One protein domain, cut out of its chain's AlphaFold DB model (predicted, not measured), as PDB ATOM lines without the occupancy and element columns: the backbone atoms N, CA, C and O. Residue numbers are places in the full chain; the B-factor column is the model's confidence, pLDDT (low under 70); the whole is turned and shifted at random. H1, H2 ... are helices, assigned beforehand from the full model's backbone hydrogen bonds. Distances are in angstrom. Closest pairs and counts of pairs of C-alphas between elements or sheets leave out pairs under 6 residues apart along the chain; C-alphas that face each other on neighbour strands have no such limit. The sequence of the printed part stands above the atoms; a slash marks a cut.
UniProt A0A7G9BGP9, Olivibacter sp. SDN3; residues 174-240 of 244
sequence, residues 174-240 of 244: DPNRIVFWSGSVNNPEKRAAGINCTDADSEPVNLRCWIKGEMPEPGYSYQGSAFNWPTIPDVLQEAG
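Overview. This is residues 174 to 240 of the 244 residues of a protein of Olivibacter sp. SDN3 (UniProt A0A7G9BGP9). This flat domain has little regular structure: three short helices, H1, H2 and H3 in chain order, lie towards one side, and the long stretch between H2 and H3 loops away from them to a tip, residues 214 to 219, that stands free, then folds back. The class is all helix, but named helices hold only 21 of the 67 printed residues, with no named strand. It is only just loose, close to compact, with a radius of gyration of the C-alphas of 13.4 A and spans of 37 by 34 by 17 A.

Along the chain. Find C-alpha 174 at (309.926, 178.190, 300.862); from there H1 runs 12.1 A to residue 182. H2 is residues 188 to 192, 6.0 A. H3, residues 232 to 238, runs 9.9 A to C-alpha 238 at (291.050, 166.863, 288.545).

Arrangement. H1 and H3 only just touch, with 3 pairs of C-alphas within 8 A; the closest, those of Trp 181 and Ile 232, are 5.5 A apart. They run the same way at a shallow tilt of 21 degrees. H2 is apart from both. Residues 211 to 212 pair antiparallel with 221 to 222. In H1, H2 and H3 every O i to N i+4 pair is within hydrogen-bond range.

Size, cuts and confidence. The farthest C-alphas, Gly 194 and Glu 217, are 41.4 A apart. The printed part has no cut; H2 to H3 is a long link of 39 residues. Look for pLDDT under 70 at residue 202 and residues 213 to 219.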
ATOM      1  N   ASP A 174     310.066 179.431 301.631       87.19
ATOM      2  CA  ASP A 174     309.926 178.190 300.862       87.19
ATOM      3  C   ASP A 174     308.985 177.176 301.525       87.19
ATOM      4  O   ASP A 174     308.028 176.752 300.873       87.19
ATOM      5  N   PRO A 175     309.139 176.827 302.819       88.00
ATOM      6  CA  PRO A 175     308.266 175.826 303.427       88.00
ATOM      7  C   PRO A 175     306.803 176.286 303.481       88.00
ATOM      8  O   PRO A 175     305.902 175.501 303.195       88.00
ATOM      9  N   ASN A 176     306.546 177.570 303.754       90.19
ATOM     10  CA  ASN A 176     305.185 178.113 303.771       90.19
ATOM     11  C   ASN A 176     304.548 178.158 302.371       90.19
ATOM     12  O   ASN A 176     303.352 177.895 302.243       90.19
ATOM     13  N   ARG A 177     305.325 178.428 301.310       89.44
ATOM     14  CA  ARG A 177     304.839 178.322 299.921       89.44
ATOM     15  C   ARG A 177     304.457 176.889 299.568       89.44
ATOM     16  O   ARG A 177     303.462 176.679 298.881       89.44
ATOM     17  N   ILE A 178     305.207 175.906 300.057       87.81
ATOM     18  CA  ILE A 178     304.906 174.489 299.834       87.81
ATOM     19  C   ILE A 178     303.599 174.094 300.522       87.81
ATOM     20  O   ILE A 178     302.749 173.481 299.875       87.81
ATOM     21  N   VAL A 179     303.385 174.489 301.787       89.88
ATOM     22  CA  VAL A 179     302.091 174.238 302.452       89.88
ATOM     23  C   VAL A 179     300.961 174.914 301.695       89.88
ATOM     24  O   VAL A 179     299.928 174.299 301.458       89.88
ATOM     25  N   PHE A 180     301.162 176.162 301.280       90.75
ATOM     26  CA  PHE A 180     300.153 176.897 300.539       90.75
ATOM     27  C   PHE A 180     299.737 176.186 299.253       90.75
ATOM     28  O   PHE A 180     298.548 176.093 298.986       90.75
ATOM     29  N   TRP A 181     300.686 175.658 298.479       89.00
ATOM     30  CA  TRP A 181     300.373 174.999 297.213       89.00
ATOM     31  C   TRP A 181     299.976 173.542 297.342       89.00
ATOM     32  O   TRP A 181     299.415 173.011 296.397       89.00
ATOM     33  N   SER A 182     300.283 172.870 298.443       88.06
ATOM     34  CA  SER A 182     300.172 171.409 298.492       88.06
ATOM     35  C   SER A 182     299.563 170.866 299.786       88.06
ATOM     36  O   SER A 182     299.497 169.659 299.997       88.06
ATOM     37  N   GLY A 183     299.117 171.756 300.676       88.69
ATOM     38  CA  GLY A 183     298.444 171.428 301.934       88.69
ATOM     39  C   GLY A 183     299.350 170.844 303.022       88.69
ATOM     40  O   GLY A 183     298.915 170.699 304.162       88.69
ATOM     41  N   SER A 184     300.606 170.526 302.711       86.31
ATOM     42  CA  SER A 184     301.557 169.953 303.659       86.31
ATOM     43  C   SER A 184     302.975 170.369 303.309       86.31
ATOM     44  O   SER A 184     303.359 170.397 302.146       86.31
ATOM     45  N   VAL A 185     303.772 170.663 304.331       84.12
ATOM     46  CA  VAL A 185     305.209 170.898 304.168       84.12
ATOM     47  C   VAL A 185     305.945 169.570 304.001       84.12
ATOM     48  O   VAL A 185     306.874 169.488 303.208       84.12
ATOM     49  N   ASN A 186     305.446 168.524 304.676       82.25
ATOM     50  CA  ASN A 186     305.963 167.159 304.694       82.25
ATOM     51  C   ASN A 186     305.359 166.307 303.583       82.25
ATOM     52  O   ASN A 186     304.165 166.426 303.301       82.25
ATOM     53  N   ASN A 187     306.140 165.362 303.054       84.00
ATOM     54  CA  ASN A 187     305.596 164.319 302.192       84.00
ATOM     55  C   ASN A 187     304.484 163.532 302.941       84.00
ATOM     56  O   ASN A 187     304.768 162.927 303.985       84.00
ATOM     57  N   PRO A 188     303.238 163.505 302.423       85.88
ATOM     58  CA  PRO A 188     302.120 162.833 303.085       85.88
ATOM     59  C   PRO A 188     302.292 161.316 303.242       85.88
ATOM     60  O   PRO A 188     301.935 160.780 304.288       85.88
ATOM     61  N   GLU A 189     302.868 160.628 302.254       87.06
ATOM     62  CA  GLU A 189     303.129 159.180 302.297       87.06
ATOM     63  C   GLU A 189     304.169 158.828 303.367       87.06
ATOM     64  O   GLU A 189     303.949 157.934 304.183       87.06
ATOM     65  N   LYS A 190     305.279 159.578 303.430       87.06
ATOM     66  CA  LYS A 190     306.309 159.409 304.468       87.06
ATOM     67  C   LYS A 190     305.734 159.681 305.850       87.06
ATOM     68  O   LYS A 190     305.956 158.893 306.767       87.06
ATOM     69  N   ARG A 191     304.938 160.748 305.985       86.88
ATOM     70  CA  ARG A 191     304.231 161.066 307.229       86.88
ATOM     71  C   ARG A 191     303.292 159.932 307.643       86.88
ATOM     72  O   ARG A 191     303.300 159.552 308.810       86.88
ATOM     73  N   ALA A 192     302.512 159.383 306.712       89.88
ATOM     74  CA  ALA A 192     301.611 158.260 306.974       89.88
ATOM     75  C   ALA A 192     302.370 156.984 307.381       89.88
ATOM     76  O   ALA A 192     301.898 156.239 308.236       89.88
ATOM     77  N   ALA A 193     303.567 156.770 306.831       92.06
ATOM     78  CA  ALA A 193     304.455 155.669 307.192       92.06
ATOM     79  C   ALA A 193     305.239 155.892 308.504       92.06
ATOM     80  O   ALA A 193     306.006 155.020 308.907       92.06
ATOM     81  N   GLY A 194     305.092 157.049 309.164       89.75
ATOM     82  CA  GLY A 194     305.869 157.400 310.359       89.75
ATOM     83  C   GLY A 194     307.359 157.636 310.080       89.75
ATOM     84  O   GLY A 194     308.180 157.551 310.991       89.75
ATOM     85  N   ILE A 195     307.720 157.908 308.826       86.75
ATOM     86  CA  ILE A 195     309.096 158.157 308.403       86.75
ATOM     87  C   ILE A 195     309.374 159.654 308.512       86.75
ATOM     88  O   ILE A 195     308.686 160.477 307.901       86.75
ATOM     89  N   ASN A 196     310.423 160.002 309.257       82.50
ATOM     90  CA  ASN A 196     310.893 161.380 309.335       82.50
ATOM     91  C   ASN A 196     311.322 161.871 307.948       82.50
ATOM     92  O   ASN A 196     312.034 161.184 307.211       82.50
ATOM     93  N   CYS A 197     310.881 163.074 307.595       75.00
ATOM     94  CA  CYS A 197     311.329 163.735 306.379       75.00
ATOM     95  C   CYS A 197     312.778 164.248 306.552       75.00
ATOM     96  O   CYS A 197     313.312 164.288 307.660       75.00
ATOM     97  N   THR A 198     313.436 164.561 305.436       78.94
ATOM     98  CA  THR A 198     314.806 165.112 305.387       78.94
ATOM     99  C   THR A 198     314.775 166.461 304.672       78.94
ATOM    100  O   THR A 198     313.757 166.791 304.076       78.94
ATOM    101  N   ASP A 199     315.880 167.202 304.591       74.94
ATOM    102  CA  ASP A 199     315.930 168.470 303.832       74.94
ATOM    103  C   ASP A 199     315.496 168.339 302.350       74.94
ATOM    104  O   ASP A 199     315.072 169.314 301.722       74.94
ATOM    105  N   ALA A 200     315.553 167.126 301.781       75.62
ATOM    106  CA  ALA A 200     315.033 166.823 300.444       75.62
ATOM    107  C   ALA A 200     313.497 166.672 300.394       75.62
ATOM    108  O   ALA A 200     312.898 166.804 299.327       75.62
ATOM    109  N   ASP A 201     312.860 166.391 301.534       72.06
ATOM    110  CA  ASP A 201     311.465 165.967 301.657       72.06
ATOM    111  C   ASP A 201     310.629 166.691 302.733       72.06
ATOM    112  O   ASP A 201     309.456 166.322 302.848       72.06
ATOM    113  N   SER A 202     311.198 167.698 303.438       68.94
ATOM    114  CA  SER A 202     310.670 168.572 304.537       68.94
ATOM    115  C   SER A 202     311.353 168.335 305.894       68.94
ATOM    116  O   SER A 202     311.844 167.239 306.107       68.94
ATOM    117  N   GLU A 203     311.391 169.155 306.949       70.94
ATOM    118  CA  GLU A 203     311.381 170.591 307.303       70.94
ATOM    119  C   GLU A 203     312.730 170.770 308.075       70.94
ATOM    120  O   GLU A 203     313.270 169.751 308.518       70.94
ATOM    121  N   PRO A 204     313.291 171.972 308.348       70.81
ATOM    122  CA  PRO A 204     312.703 173.306 308.250       70.81
ATOM    123  C   PRO A 204     313.250 174.168 307.099       70.81
ATOM    124  O   PRO A 204     312.863 175.331 306.946       70.81
ATOM    125  N   VAL A 205     314.138 173.591 306.289       70.31
ATOM    126  CA  VAL A 205     314.673 174.143 305.041       70.31
ATOM    127  C   VAL A 205     314.257 173.199 303.918       70.31
ATOM    128  O   VAL A 205     314.269 171.985 304.102       70.31
ATOM    129  N   ASN A 206     313.842 173.737 302.770       73.69
ATOM    130  CA  ASN A 206     313.386 172.909 301.660       73.69
ATOM    131  C   ASN A 206     314.247 173.122 300.416       73.69
ATOM    132  O   ASN A 206     314.113 174.136 299.733       73.69
ATOM    133  N   LEU A 207     315.092 172.140 300.087       77.06
ATOM    134  CA  LEU A 207     316.022 172.221 298.955       77.06
ATOM    135  C   LEU A 207     315.322 172.308 297.587       77.06
ATOM    136  O   LEU A 207     315.949 172.680 296.598       77.06
ATOM    137  N   ARG A 208     314.024 171.994 297.492       78.56
ATOM    138  CA  ARG A 208     313.276 172.043 296.221       78.56
ATOM    139  C   ARG A 208     313.191 173.449 295.634       78.56
ATOM    140  O   ARG A 208     313.072 173.588 294.424       78.56
ATOM    141  N   CYS A 209     313.280 174.478 296.472       78.19
ATOM    142  CA  CYS A 209     313.206 175.875 296.044       78.19
ATOM    143  C   CYS A 209     314.577 176.486 295.719       78.19
ATOM    144  O   CYS A 209     314.648 177.604 295.214       78.19
ATOM    145  N   TRP A 210     315.666 175.753 295.961       79.69
ATOM    146  CA  TRP A 210     317.024 176.249 295.778       79.69
ATOM    147  C   TRP A 210     317.556 175.820 294.425       79.69
ATOM    148  O   TRP A 210     317.420 174.663 294.040       79.69
ATOM    149  N   ILE A 211     318.189 176.733 293.699       79.00
ATOM    150  CA  ILE A 211     318.836 176.405 292.431       79.00
ATOM    151  C   ILE A 211     320.270 175.897 292.654       79.00
ATOM    152  O   ILE A 211     320.937 176.239 293.635       79.00
ATOM    153  N   LYS A 212     320.747 175.050 291.742       73.94
ATOM    154  CA  LYS A 212     322.165 174.729 291.538       73.94
ATOM    155  C   LYS A 212     322.681 175.556 290.362       73.94
ATOM    156  O   LYS A 212     321.976 175.680 289.361       73.94
ATOM    157  N   GLY A 213     323.918 176.038 290.461       67.81
ATOM    158  CA  GLY A 213     324.551 176.847 289.414       67.81
ATOM    159  C   GLY A 213     324.223 178.339 289.523       67.81
ATOM    160  O   GLY A 213     323.866 178.820 290.597       67.81
ATOM    161  N   GLU A 214     324.382 179.074 288.423       68.12
ATOM    162  CA  GLU A 214     324.199 180.532 288.366       68.12
ATOM    163  C   GLU A 214     322.771 180.915 287.908       68.12
ATOM    164  O   GLU A 214     322.205 180.297 287.006       68.12
ATOM    165  N   MET A 215     322.171 181.928 288.555       59.97
ATOM    166  CA  MET A 215     320.869 182.528 288.188       59.97
ATOM    167  C   MET A 215     320.972 183.286 286.843       59.97
ATOM    168  O   MET A 215     322.009 183.886 286.580       59.97
ATOM    169  N   PRO A 216     319.936 183.298 285.981       65.69
ATOM    170  CA  PRO A 216     320.102 182.651 284.677       65.69
ATOM    171  C   PRO A 216     320.294 183.572 283.458       65.69
ATOM    172  O   PRO A 216     319.565 184.544 283.278       65.69
ATOM    173  N   GLU A 217     321.169 183.126 282.548       46.06
ATOM    174  CA  GLU A 217     320.806 182.734 281.168       46.06
ATOM    175  C   GLU A 217     320.366 181.241 281.212       46.06
ATOM    176  O   GLU A 217     320.801 180.523 282.117       46.06
ATOM    177  N   PRO A 218     319.454 180.742 280.353       60.44
ATOM    178  CA  PRO A 218     318.672 179.526 280.627       60.44
ATOM    179  C   PRO A 218     319.538 178.270 280.855       60.44
ATOM    180  O   PRO A 218     320.351 177.907 280.011       60.44
ATOM    181  N   GLY A 219     319.328 177.582 281.989       66.81
ATOM    182  CA  GLY A 219     320.084 176.373 282.363       66.81
ATOM    183  C   GLY A 219     320.076 175.976 283.850       66.81
ATOM    184  O   GLY A 219     320.805 175.061 284.229       66.81
ATOM    185  N   TYR A 220     319.290 176.634 284.708       74.19
ATOM    186  CA  TYR A 220     319.251 176.294 286.133       74.19
ATOM    187  C   TYR A 220     318.528 174.963 286.384       74.19
ATOM    188  O   TYR A 220     317.535 174.633 285.737       74.19
ATOM    189  N   SER A 221     319.014 174.215 287.372       76.69
ATOM    190  CA  SER A 221     318.335 173.032 287.916       76.69
ATOM    191  C   SER A 221     318.053 173.247 289.395       76.69
ATOM    192  O   SER A 221     318.880 173.843 290.085       76.69
ATOM    193  N   TYR A 222     316.933 172.745 289.902       80.56
ATOM    194  CA  TYR A 222     316.665 172.777 291.338       80.56
ATOM    195  C   TYR A 222     317.534 171.760 292.095       80.56
ATOM    196  O   TYR A 222     317.950 170.731 291.557       80.56
ATOM    197  N   GLN A 223     317.854 172.068 293.352       81.75
ATOM    198  CA  GLN A 223     318.658 171.216 294.222       81.75
ATOM    199  C   GLN A 223     317.895 169.955 294.620       81.75
ATOM    200  O   GLN A 223     318.503 168.882 294.652       81.75
ATOM    201  N   GLY A 224     316.599 170.111 294.908       79.25
ATOM    202  CA  GLY A 224     315.674 169.040 295.271       79.25
ATOM    203  C   GLY A 224     314.827 168.507 294.109       79.25
ATOM    204  O   GLY A 224     314.979 168.902 292.955       79.25
ATOM    205  N   SER A 225     313.926 167.584 294.440       77.12
ATOM    206  CA  SER A 225     312.964 166.968 293.521       77.12
ATOM    207  C   SER A 225     311.684 167.798 293.355       77.12
ATOM    208  O   SER A 225     311.372 168.656 294.176       77.12
ATOM    209  N   ALA A 226     310.896 167.510 292.316       80.38
ATOM    210  CA  ALA A 226     309.509 167.973 292.248       80.38
ATOM    211  C   ALA A 226     308.656 167.347 293.372       80.38
ATOM    212  O   ALA A 226     309.065 166.365 294.002       80.38
ATOM    213  N   PHE A 227     307.461 167.894 293.615       81.56
ATOM    214  CA  PHE A 227     306.500 167.244 294.505       81.56
ATOM    215  C   PHE A 227     306.100 165.880 293.950       81.56
ATOM    216  O   PHE A 227     305.898 165.716 292.748       81.56
ATOM    217  N   ASN A 228     305.962 164.908 294.844       81.62
ATOM    218  CA  ASN A 228     305.400 163.596 294.535       81.62
ATOM    219  C   ASN A 228     303.985 163.420 295.108       81.62
ATOM    220  O   ASN A 228     303.537 162.295 295.291       81.62
ATOM    221  N   TRP A 229     303.295 164.522 295.404       87.12
ATOM    222  CA  TRP A 229     301.883 164.543 295.777       87.12
ATOM    223  C   TRP A 229     301.173 165.700 295.062       87.12
ATOM    224  O   TRP A 229     301.847 166.659 294.669       87.12
ATOM    225  N   PRO A 230     299.839 165.625 294.891       88.50
ATOM    226  CA  PRO A 230     299.080 166.658 294.194       88.50
ATOM    227  C   PRO A 230     299.189 168.035 294.859       88.50
ATOM    228  O   PRO A 230     299.109 168.170 296.083       88.50
ATOM    229  N   THR A 231     299.326 169.065 294.033       89.19
ATOM    230  CA  THR A 231     299.185 170.471 294.418       89.19
ATOM    231  C   THR A 231     297.726 170.930 294.298       89.19
ATOM    232  O   THR A 231     296.890 170.247 293.713       89.19
ATOM    233  N   ILE A 232     297.390 172.105 294.833       88.50
ATOM    234  CA  ILE A 232     296.069 172.729 294.694       88.50
ATOM    235  C   ILE A 232     295.664 172.842 293.216       88.50
ATOM    236  O   ILE A 232     294.543 172.445 292.909       88.50
ATOM    237  N   PRO A 233     296.520 173.331 292.293       87.62
ATOM    238  CA  PRO A 233     296.223 173.288 290.864       87.62
ATOM    239  C   PRO A 233     295.850 171.895 290.354       87.62
ATOM    240  O   PRO A 233     294.835 171.775 289.674       87.62
ATOM    241  N   ASP A 234     296.607 170.859 290.728       90.25
ATOM    242  CA  ASP A 234     296.344 169.481 290.292       90.25
ATOM    243  C   ASP A 234     294.971 169.004 290.787       90.25
ATOM    244  O   ASP A 234     294.142 168.552 290.000       90.25
ATOM    245  N   VAL A 235     294.683 169.202 292.079       89.44
ATOM    246  CA  VAL A 235     293.402 168.822 292.700       89.44
ATOM    247  C   VAL A 235     292.227 169.581 292.076       89.44
ATOM    248  O   VAL A 235     291.167 169.004 291.831       89.44
ATOM    249  N   LEU A 236     292.390 170.880 291.807       85.62
ATOM    250  CA  LEU A 236     291.353 171.688 291.167       85.62
ATOM    251  C   LEU A 236     291.118 171.249 289.722       85.62
ATOM    252  O   LEU A 236     289.966 171.176 289.299       85.62
ATOM    253  N   GLN A 237     292.181 170.939 288.983       87.38
ATOM    254  CA  GLN A 237     292.090 170.456 287.611       87.38
ATOM    255  C   GLN A 237     291.389 169.094 287.538       87.38
ATOM    256  O   GLN A 237     290.500 168.909 286.706       87.38
ATOM    257  N   GLU A 238     291.723 168.164 288.434       90.94
ATOM    258  CA  GLU A 238     291.050 166.863 288.545       90.94
ATOM    259  C   GLU A 238     289.557 167.003 288.883       90.94
ATOM    260  O   GLU A 238     288.730 166.252 288.366       90.94
ATOM    261  N   ALA A 239     289.190 168.005 289.686       87.56
ATOM    262  CA  ALA A 239     287.801 168.324 290.012       87.56
ATOM    263  C   ALA A 239     287.037 169.057 288.883       87.56
ATOM    264  O   ALA A 239     285.879 169.433 289.070       87.56
ATOM    265  N   GLY A 240     287.658 169.272 287.716       82.12
ATOM    266  CA  GLY A 240     287.059 169.975 286.576       82.12
ATOM    267  C   GLY A 240     287.154 171.503 286.643       82.12
ATOM    268  O   GLY A 240     286.521 172.196 285.844       82.12
TER     269      GLY A 240